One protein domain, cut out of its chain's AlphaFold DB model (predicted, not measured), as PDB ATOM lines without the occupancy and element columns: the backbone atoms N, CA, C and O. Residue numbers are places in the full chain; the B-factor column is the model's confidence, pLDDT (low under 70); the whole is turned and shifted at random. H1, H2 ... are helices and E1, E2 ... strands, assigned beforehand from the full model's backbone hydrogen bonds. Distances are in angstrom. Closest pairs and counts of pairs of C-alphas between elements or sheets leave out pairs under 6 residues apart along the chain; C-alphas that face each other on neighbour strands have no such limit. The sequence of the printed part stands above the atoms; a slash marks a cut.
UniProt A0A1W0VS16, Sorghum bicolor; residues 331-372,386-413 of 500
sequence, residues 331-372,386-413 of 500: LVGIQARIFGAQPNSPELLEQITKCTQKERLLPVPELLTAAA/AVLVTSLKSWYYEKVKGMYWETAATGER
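Overview. This is residues 331 to 372 and 386 to 413 of the 500 residues of a protein of Sorghum bicolor (UniProt A0A1W0VS16). A long helix, H3, runs along an elongated body; the two-strand ribbon E1 E2 is near its residues 396 to 401, H2 lies side by side with its residues 403 to 408, and H1 slants past its start. The 70 printed residues run E1, H1, H2, E2, H3, a mixed class; the whole is only just compact, close to loose, with a radius of gyration of the C-alphas of 13.0 A and spans of 42 by 22 by 21 A.

Arrangement. E1, residues 331 to 335, is the parallel neighbour of E2, residues 386 to 390, with N 334 and O 388 2.8 A apart, within hydrogen-bond range. H1, residues 346 to 358, is close to but not clearly touching H3, residues 395 to 409, at a steep tilt of 53 degrees; the closest C-alphas, of Leu 349 and Tyr 396, are 6.6 A apart. H2, residues 365 to 370, touches H3 the same way at a shallow tilt of 0 degrees; the closest C-alphas, of Pro 365 and Thr 407, are 6.2 A apart. Every O i to N i+4 pair is within range in H1 and H2, 9 of 11 in H3.

Along the chain. E1 begins at C-alpha 331 (184.769, 247.293, 253.609). H1 is 17.9 A long; H3, 20.5 A, ends at C-alpha 409 (178.753, 247.848, 231.747).

Size, cuts and confidence. Residues 373 to 385 are not printed, a 20.3 A gap between C-alphas 372 and 386. Residues 340 to 342, 366 to 372 and 407 to 413 have pLDDT under 70.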
ATOM      1  N   LEU A 331     185.059 245.861 253.574       88.31
ATOM      2  CA  LEU A 331     184.769 247.293 253.609       88.31
ATOM      3  C   LEU A 331     186.057 248.079 253.384       88.31
ATOM      4  O   LEU A 331     187.065 247.803 254.040       88.31
ATOM      5  N   VAL A 332     186.016 249.053 252.481       90.25
ATOM      6  CA  VAL A 332     187.123 249.970 252.195       90.25
ATOM      7  C   VAL A 332     186.648 251.391 252.478       90.25
ATOM      8  O   VAL A 332     185.682 251.849 251.882       90.25
ATOM      9  N   GLY A 333     187.304 252.081 253.409       92.94
ATOM     10  CA  GLY A 333     187.027 253.487 253.707       92.94
ATOM     11  C   GLY A 333     188.051 254.394 253.035       92.94
ATOM     12  O   GLY A 333     189.250 254.184 253.210       92.94
ATOM     13  N   ILE A 334     187.585 255.405 252.305       93.06
ATOM     14  CA  ILE A 334     188.401 256.447 251.677       93.06
ATOM     15  C   ILE A 334     187.968 257.786 252.267       93.06
ATOM     16  O   ILE A 334     186.879 258.284 251.983       93.06
ATOM     17  N   GLN A 335     188.826 258.376 253.093       92.19
ATOM     18  CA  GLN A 335     188.624 259.721 253.616       92.19
ATOM     19  C   GLN A 335     189.451 260.687 252.772       92.19
ATOM     20  O   GLN A 335     190.677 260.619 252.779       92.19
ATOM     21  N   ALA A 336     188.776 261.543 252.005       89.88
ATOM     22  CA  ALA A 336     189.414 262.528 251.146       89.88
ATOM     23  C   ALA A 336     189.210 263.927 251.734       89.88
ATOM     24  O   ALA A 336     188.080 264.387 251.923       89.88
ATOM     25  N   ARG A 337     190.318 264.615 252.016       85.25
ATOM     26  CA  ARG A 337     190.329 265.999 252.491       85.25
ATOM     27  C   ARG A 337     191.246 266.826 251.605       85.25
ATOM     28  O   ARG A 337     192.421 266.515 251.483       85.25
ATOM     29  N   ILE A 338     190.694 267.895 251.041       83.69
ATOM     30  CA  ILE A 338     191.460 268.949 250.373       83.69
ATOM     31  C   ILE A 338     191.511 270.140 251.319       83.69
ATOM     32  O   ILE A 338     190.487 270.492 251.922       83.69
ATOM     33  N   PHE A 339     192.701 270.709 251.478       78.06
ATOM     34  CA  PHE A 339     192.919 271.951 252.207       78.06
ATOM     35  C   PHE A 339     192.881 273.123 251.219       78.06
ATOM     36  O   PHE A 339     193.425 273.025 250.122       78.06
ATOM     37  N   GLY A 340     192.212 274.212 251.597       69.69
ATOM     38  CA  GLY A 340     192.020 275.388 250.743       69.69
ATOM     39  C   GLY A 340     190.744 275.364 249.891       69.69
ATOM     40  O   GLY A 340     190.008 274.377 249.841       69.69
ATOM     41  N   ALA A 341     190.478 276.498 249.235       65.62
ATOM     42  CA  ALA A 341     189.285 276.741 248.418       65.62
ATOM     43  C   ALA A 341     189.399 276.221 246.972       65.62
ATOM     44  O   ALA A 341     188.491 276.432 246.170       65.62
ATOM     45  N   GLN A 342     190.506 275.554 246.626       65.06
ATOM     46  CA  GLN A 342     190.778 275.108 245.261       65.06
ATOM     47  C   GLN A 342     189.673 274.192 244.708       65.06
ATOM     48  O   GLN A 342     188.980 273.540 245.498       65.06
ATOM     49  N   PRO A 343     189.488 274.121 243.373       76.25
ATOM     50  CA  PRO A 343     188.514 273.245 242.715       76.25
ATOM     51  C   PRO A 343     188.758 271.750 242.997       76.25
ATOM     52  O   PRO A 343     189.553 271.360 243.853       76.25
ATOM     53  N   ASN A 344     187.957 270.869 242.393       79.19
ATOM     54  CA  ASN A 344     188.237 269.429 242.459       79.19
ATOM     55  C   ASN A 344     189.674 269.181 241.979       79.19
ATOM     56  O   ASN A 344     190.028 269.710 240.935       79.19
ATOM     57  N   SER A 345     190.467 268.414 242.732       85.69
ATOM     58  CA  SER A 345     191.849 268.068 242.362       85.69
ATOM     59  C   SER A 345     191.871 266.678 241.716       85.69
ATOM     60  O   SER A 345     191.627 265.686 242.424       85.69
ATOM     61  N   PRO A 346     192.116 266.585 240.395       88.56
ATOM     62  CA  PRO A 346     192.344 265.322 239.702       88.56
ATOM     63  C   PRO A 346     193.596 264.601 240.196       88.56
ATOM     64  O   PRO A 346     193.593 263.378 240.262       88.56
ATOM     65  N   GLU A 347     194.618 265.336 240.627       88.75
ATOM     66  CA  GLU A 347     195.880 264.789 241.135       88.75
ATOM     67  C   GLU A 347     195.626 263.954 242.397       88.75
ATOM     68  O   GLU A 347     196.117 262.833 242.533       88.75
ATOM     69  N   LEU A 348     194.773 264.455 243.302       89.25
ATOM     70  CA  LEU A 348     194.361 263.696 244.481       89.25
ATOM     71  C   LEU A 348     193.538 262.457 244.104       89.25
ATOM     72  O   LEU A 348     193.684 261.409 244.731       89.25
ATOM     73  N   LEU A 349     192.665 262.555 243.096       91.19
ATOM     74  CA  LEU A 349     191.907 261.397 242.617       91.19
ATOM     75  C   LEU A 349     192.847 260.328 242.048       91.19
ATOM     76  O   LEU A 349     192.714 259.158 242.400       91.19
ATOM     77  N   GLU A 350     193.818 260.723 241.228       92.06
ATOM     78  CA  GLU A 350     194.832 259.829 240.675       92.06
ATOM     79  C   GLU A 350     195.639 259.155 241.790       92.06
ATOM     80  O   GLU A 350     195.839 257.939 241.773       92.06
ATOM     81  N   GLN A 351     196.023 259.916 242.816       91.12
ATOM     82  CA  GLN A 351     196.701 259.386 243.993       91.12
ATOM     83  C   GLN A 351     195.841 258.357 244.744       91.12
ATOM     84  O   GLN A 351     196.348 257.295 245.117       91.12
ATOM     85  N   ILE A 352     194.548 258.634 244.953       91.69
ATOM     86  CA  ILE A 352     193.602 257.700 245.588       91.69
ATOM     87  C   ILE A 352     193.509 256.404 244.772       91.69
ATOM     88  O   ILE A 352     193.616 255.309 245.333       91.69
ATOM     89  N   THR A 353     193.347 256.510 243.454       90.69
ATOM     90  CA  THR A 353     193.225 255.359 242.552       90.69
ATOM     91  C   THR A 353     194.503 254.523 242.548       90.69
ATOM     92  O   THR A 353     194.454 253.334 242.870       90.69
ATOM     93  N   LYS A 354     195.666 255.148 242.319       92.19
ATOM     94  CA  LYS A 354     196.973 254.472 242.342       92.19
ATOM     95  C   LYS A 354     197.233 253.784 243.680       92.19
ATOM     96  O   LYS A 354     197.652 252.631 243.710       92.19
ATOM     97  N   CYS A 355     196.953 254.462 244.794       92.38
ATOM     98  CA  CYS A 355     197.131 253.909 246.135       92.38
ATOM     99  C   CYS A 355     196.245 252.677 246.371       92.38
ATOM    100  O   CYS A 355     196.726 251.620 246.782       92.38
ATOM    101  N   THR A 356     194.946 252.789 246.080       91.00
ATOM    102  CA  THR A 356     193.988 251.704 246.334       91.00
ATOM    103  C   THR A 356     194.232 250.475 245.462       91.00
ATOM    104  O   THR A 356     194.045 249.355 245.947       91.00
ATOM    105  N   GLN A 357     194.694 250.661 244.227       88.50
ATOM    106  CA  GLN A 357     195.067 249.579 243.315       88.50
ATOM    107  C   GLN A 357     196.390 248.920 243.714       88.50
ATOM    108  O   GLN A 357     196.452 247.698 243.856       88.50
ATOM    109  N   LYS A 358     197.434 249.722 243.968       91.31
ATOM    110  CA  LYS A 358     198.761 249.233 244.379       91.31
ATOM    111  C   LYS A 358     198.682 248.369 245.637       91.31
ATOM    112  O   LYS A 358     199.280 247.299 245.698       91.31
ATOM    113  N   GLU A 359     197.887 248.796 246.614       89.06
ATOM    114  CA  GLU A 359     197.685 248.084 247.882       89.06
ATOM    115  C   GLU A 359     196.622 246.971 247.790       89.06
ATOM    116  O   GLU A 359     196.233 246.386 248.804       89.06
ATOM    117  N   ARG A 360     196.122 246.674 246.579       85.38
ATOM    118  CA  ARG A 360     195.102 245.648 246.293       85.38
ATOM    119  C   ARG A 360     193.809 245.824 247.106       85.38
ATOM    120  O   ARG A 360     193.049 244.873 247.325       85.38
ATOM    121  N   LEU A 361     193.533 247.052 247.555       87.19
ATOM    122  CA  LEU A 361     192.300 247.406 248.256       87.19
ATOM    123  C   LEU A 361     191.129 247.382 247.278       87.19
ATOM    124  O   LEU A 361     190.102 246.765 247.576       87.19
ATOM    125  N   LEU A 362     191.326 247.955 246.090       87.44
ATOM    126  CA  LEU A 362     190.384 247.928 244.977       87.44
ATOM    127  C   LEU A 362     191.023 247.255 243.748       87.44
ATOM    128  O   LEU A 362     192.245 247.302 243.605       87.44
ATOM    129  N   PRO A 363     190.232 246.558 242.913       82.69
ATOM    130  CA  PRO A 363     190.739 245.953 241.684       82.69
ATOM    131  C   PRO A 363     191.136 247.021 240.656       82.69
ATOM    132  O   PRO A 363     190.614 248.132 240.675       82.69
ATOM    133  N   VAL A 364     192.042 246.676 239.743       80.00
ATOM    134  CA  VAL A 364     192.345 247.525 238.584       80.00
ATOM    135  C   VAL A 364     191.221 247.348 237.557       80.00
ATOM    136  O   VAL A 364     190.950 246.202 237.191       80.00
ATOM    137  N   PRO A 365     190.559 248.425 237.098       71.38
ATOM    138  CA  PRO A 365     189.453 248.332 236.149       71.38
ATOM    139  C   PRO A 365     189.799 247.582 234.852       71.38
ATOM    140  O   PRO A 365     189.035 246.712 234.450       71.38
ATOM    141  N   GLU A 366     190.973 247.808 234.247       64.56
ATOM    142  CA  GLU A 366     191.347 247.134 232.985       64.56
ATOM    143  C   GLU A 366     191.497 245.604 233.119       64.56
ATOM    144  O   GLU A 366     191.314 244.863 232.157       64.56
ATOM    145  N   LEU A 367     191.796 245.102 234.323       59.31
ATOM    146  CA  LEU A 367     191.862 243.661 234.591       59.31
ATOM    147  C   LEU A 367     190.471 243.034 234.778       59.31
ATOM    148  O   LEU A 367     190.329 241.818 234.661       59.31
ATOM    149  N   LEU A 368     189.442 243.838 235.072       60.38
ATOM    150  CA  LEU A 368     188.066 243.354 235.209       60.38
ATOM    151  C   LEU A 368     187.404 243.122 233.847       60.38
ATOM    152  O   LEU A 368     186.649 242.163 233.712       60.38
ATOM    153  N   THR A 369     187.706 243.953 232.847       56.19
ATOM    154  CA  THR A 369     187.233 243.767 231.465       56.19
ATOM    155  C   THR A 369     187.887 242.560 230.801       56.19
ATOM    156  O   THR A 369     187.193 241.777 230.162       56.19
ATOM    157  N   ALA A 370     189.190 242.350 231.009       51.25
ATOM    158  CA  ALA A 370     189.897 241.181 230.479       51.25
ATOM    159  C   ALA A 370     189.389 239.853 231.081       51.25
ATOM    160  O   ALA A 370     189.243 238.864 230.371       51.25
ATOM    161  N   ALA A 371     189.055 239.834 232.377       51.12
ATOM    162  CA  ALA A 371     188.526 238.647 233.055       51.12
ATOM    163  C   ALA A 371     187.049 238.340 232.730       51.12
ATOM    164  O   ALA A 371     186.557 237.271 233.088       51.12
ATOM    165  N   ALA A 372     186.322 239.266 232.096       51.81
ATOM    166  CA  ALA A 372     184.947 239.046 231.645       51.81
ATOM    167  C   ALA A 372     184.868 238.314 230.289       51.81
ATOM    168  O   ALA A 372     183.779 237.903 229.896       51.81
ATOM    169  N   ALA A 386     182.466 246.730 249.545       90.19
ATOM    170  CA  ALA A 386     181.799 248.033 249.596       90.19
ATOM    171  C   ALA A 386     182.816 249.131 249.912       90.19
ATOM    172  O   ALA A 386     183.692 248.959 250.768       90.19
ATOM    173  N   VAL A 387     182.689 250.257 249.212       92.19
ATOM    174  CA  VAL A 387     183.590 251.406 249.325       92.19
ATOM    175  C   VAL A 387     182.823 252.583 249.913       92.19
ATOM    176  O   VAL A 387     181.866 253.063 249.316       92.19
ATOM    177  N   LEU A 388     183.251 253.053 251.084       94.00
ATOM    178  CA  LEU A 388     182.736 254.262 251.716       94.00
ATOM    179  C   LEU A 388     183.689 255.418 251.420       94.00
ATOM    180  O   LEU A 388     184.811 255.432 251.926       94.00
ATOM    181  N   VAL A 389     183.238 256.394 250.634       93.81
ATOM    182  CA  VAL A 389     184.001 257.613 250.339       93.81
ATOM    183  C   VAL A 389     183.426 258.772 251.145       93.81
ATOM    184  O   VAL A 389     182.253 259.103 251.009       93.81
ATOM    185  N   THR A 390     184.251 259.409 251.972       93.00
ATOM    186  CA  THR A 390     183.867 260.600 252.740       93.00
ATOM    187  C   THR A 390     184.694 261.795 252.285       93.00
ATOM    188  O   THR A 390     185.919 261.780 252.417       93.00
ATOM    189  N   SER A 391     184.029 262.826 251.767       90.06
ATOM    190  CA  SER A 391     184.629 264.084 251.315       90.06
ATOM    191  C   SER A 391     183.605 265.209 251.418       90.06
ATOM    192  O   SER A 391     182.404 264.958 251.343       90.06
ATOM    193  N   LEU A 392     184.070 266.454 251.536       87.19
ATOM    194  CA  LEU A 392     183.200 267.628 251.377       87.19
ATOM    195  C   LEU A 392     182.702 267.790 249.938       87.19
ATOM    196  O   LEU A 392     181.697 268.452 249.705       87.19
ATOM    197  N   LYS A 393     183.405 267.190 248.971       87.62
ATOM    198  CA  LYS A 393     183.062 267.241 247.550       87.62
ATOM    199  C   LYS A 393     182.626 265.857 247.087       87.62
ATOM    200  O   LYS A 393     183.428 264.922 247.099       87.62
ATOM    201  N   SER A 394     181.382 265.736 246.625       89.62
ATOM    202  CA  SER A 394     180.838 264.476 246.092       89.62
ATOM    203  C   SER A 394     181.588 263.975 244.855       89.62
ATOM    204  O   SER A 394     181.575 262.783 244.576       89.62
ATOM    205  N   TRP A 395     182.302 264.859 244.153       91.50
ATOM    206  CA  TRP A 395     183.030 264.550 242.924       91.50
ATOM    207  C   TRP A 395     183.960 263.333 243.034       91.50
ATOM    208  O   TRP A 395     183.995 262.516 242.120       91.50
ATOM    209  N   TYR A 396     184.658 263.152 244.161       90.94
ATOM    210  CA  TYR A 396     185.524 261.981 244.365       90.94
ATOM    211  C   TYR A 396     184.732 260.676 244.414       90.94
ATOM    212  O   TYR A 396     185.153 259.680 243.833       90.94
ATOM    213  N   TYR A 397     183.581 260.683 245.089       91.69
ATOM    214  CA  TYR A 397     182.687 259.531 245.121       91.69
ATOM    215  C   TYR A 397     182.164 259.219 243.718       91.69
ATOM    216  O   TYR A 397     182.271 258.077 243.285       91.69
ATOM    217  N   GLU A 398     181.683 260.226 242.983       92.44
ATOM    218  CA  GLU A 398     181.145 260.028 241.632       92.44
ATOM    219  C   GLU A 398     182.204 259.506 240.658       92.44
ATOM    220  O   GLU A 398     181.928 258.602 239.874       92.44
ATOM    221  N   LYS A 399     183.443 260.006 240.735       92.62
ATOM    222  CA  LYS A 399     184.538 259.520 239.886       92.62
ATOM    223  C   LYS A 399     184.950 258.093 240.223       92.62
ATOM    224  O   LYS A 399     185.099 257.282 239.314       92.62
ATOM    225  N   VAL A 400     185.080 257.759 241.510       90.12
ATOM    226  CA  VAL A 400     185.357 256.378 241.935       90.12
ATOM    227  C   VAL A 400     184.226 255.443 241.520       90.12
ATOM    228  O   VAL A 400     184.495 254.367 240.995       90.12
ATOM    229  N   LYS A 401     182.967 255.856 241.692       90.12
ATOM    230  CA  LYS A 401     181.794 255.096 241.258       90.12
ATOM    231  C   LYS A 401     181.797 254.871 239.745       90.12
ATOM    232  O   LYS A 401     181.641 253.729 239.321       90.12
ATOM    233  N   GLY A 402     181.991 255.930 238.957       88.62
ATOM    234  CA  GLY A 402     182.006 255.882 237.493       88.62
ATOM    235  C   GLY A 402     183.034 254.891 236.956       88.62
ATOM    236  O   GLY A 402     182.668 254.015 236.180       88.62
ATOM    237  N   MET A 403     184.267 254.927 237.483       85.62
ATOM    238  CA  MET A 403     185.336 254.003 237.078       85.62
ATOM    239  C   MET A 403     184.937 252.528 237.197       85.62
ATOM    240  O   MET A 403     185.265 251.752 236.316       85.62
ATOM    241  N   TYR A 404     184.238 252.115 238.260       83.25
ATOM    242  CA  TYR A 404     183.842 250.706 238.421       83.25
ATOM    243  C   TYR A 404     182.494 250.372 237.776       83.25
ATOM    244  O   TYR A 404     182.234 249.207 237.484       83.25
ATOM    245  N   TRP A 405     181.634 251.369 237.560       80.25
ATOM    246  CA  TRP A 405     180.348 251.181 236.895       80.25
ATOM    247  C   TRP A 405     180.516 250.989 235.385       80.25
ATOM    248  O   TRP A 405     179.954 250.055 234.818       80.25
ATOM    249  N   GLU A 406     181.329 251.826 234.743       71.75
ATOM    250  CA  GLU A 406     181.568 251.786 233.295       71.75
ATOM    251  C   GLU A 406     182.279 250.491 232.873       71.75
ATOM    252  O   GLU A 406     181.920 249.880 231.871       71.75
ATOM    253  N   THR A 407     183.210 250.003 233.692       61.25
ATOM    254  CA  THR A 407     183.910 248.723 233.487       61.25
ATOM    255  C   THR A 407     183.005 247.499 233.668       61.25
ATOM    256  O   THR A 407     183.258 246.455 233.075       61.25
ATOM    257  N   ALA A 408     181.949 247.600 234.480       55.00
ATOM    258  CA  ALA A 408     180.954 246.535 234.625       55.00
ATOM    259  C   ALA A 408     179.903 246.556 233.502       55.00
ATOM    260  O   ALA A 408     179.296 245.532 233.215       55.00
ATOM    261  N   ALA A 409     179.679 247.710 232.867       40.62
ATOM    262  CA  ALA A 409     178.753 247.848 231.747       40.62
ATOM    263  C   ALA A 409     179.323 247.296 230.426       40.62
ATOM    264  O   ALA A 409     178.554 246.906 229.554       40.62
ATOM    265  N   THR A 410     180.649 247.215 230.284       41.06
ATOM    266  CA  THR A 410     181.324 246.638 229.106       41.06
ATOM    267  C   THR A 410     181.461 245.109 229.140       41.06
ATOM    268  O   THR A 410     181.874 244.523 228.144       41.06
ATOM    269  N   GLY A 411     181.072 244.448 230.237       37.41
ATOM    270  CA  GLY A 411     180.911 242.994 230.328       37.41
ATOM    271  C   GLY A 411     179.563 242.660 230.965       37.41
ATOM    272  O   GLY A 411     179.416 242.746 232.181       37.41
ATOM    273  N   GLU A 412     178.558 242.318 230.158       32.66
ATOM    274  CA  GLU A 412     177.176 242.085 230.601       32.66
ATOM    275  C   GLU A 412     177.053 241.007 231.704       32.66
ATOM    276  O   GLU A 412     176.918 239.823 231.413       32.66
ATOM    277  N   ARG A 413     177.060 241.414 232.986       31.47
ATOM    278  CA  ARG A 413     176.020 241.153 234.017       31.47
ATOM    279  C   ARG A 413     176.414 241.802 235.353       31.47
ATOM    280  O   ARG A 413     177.452 241.498 235.936       31.47
TER     281      ARG A 413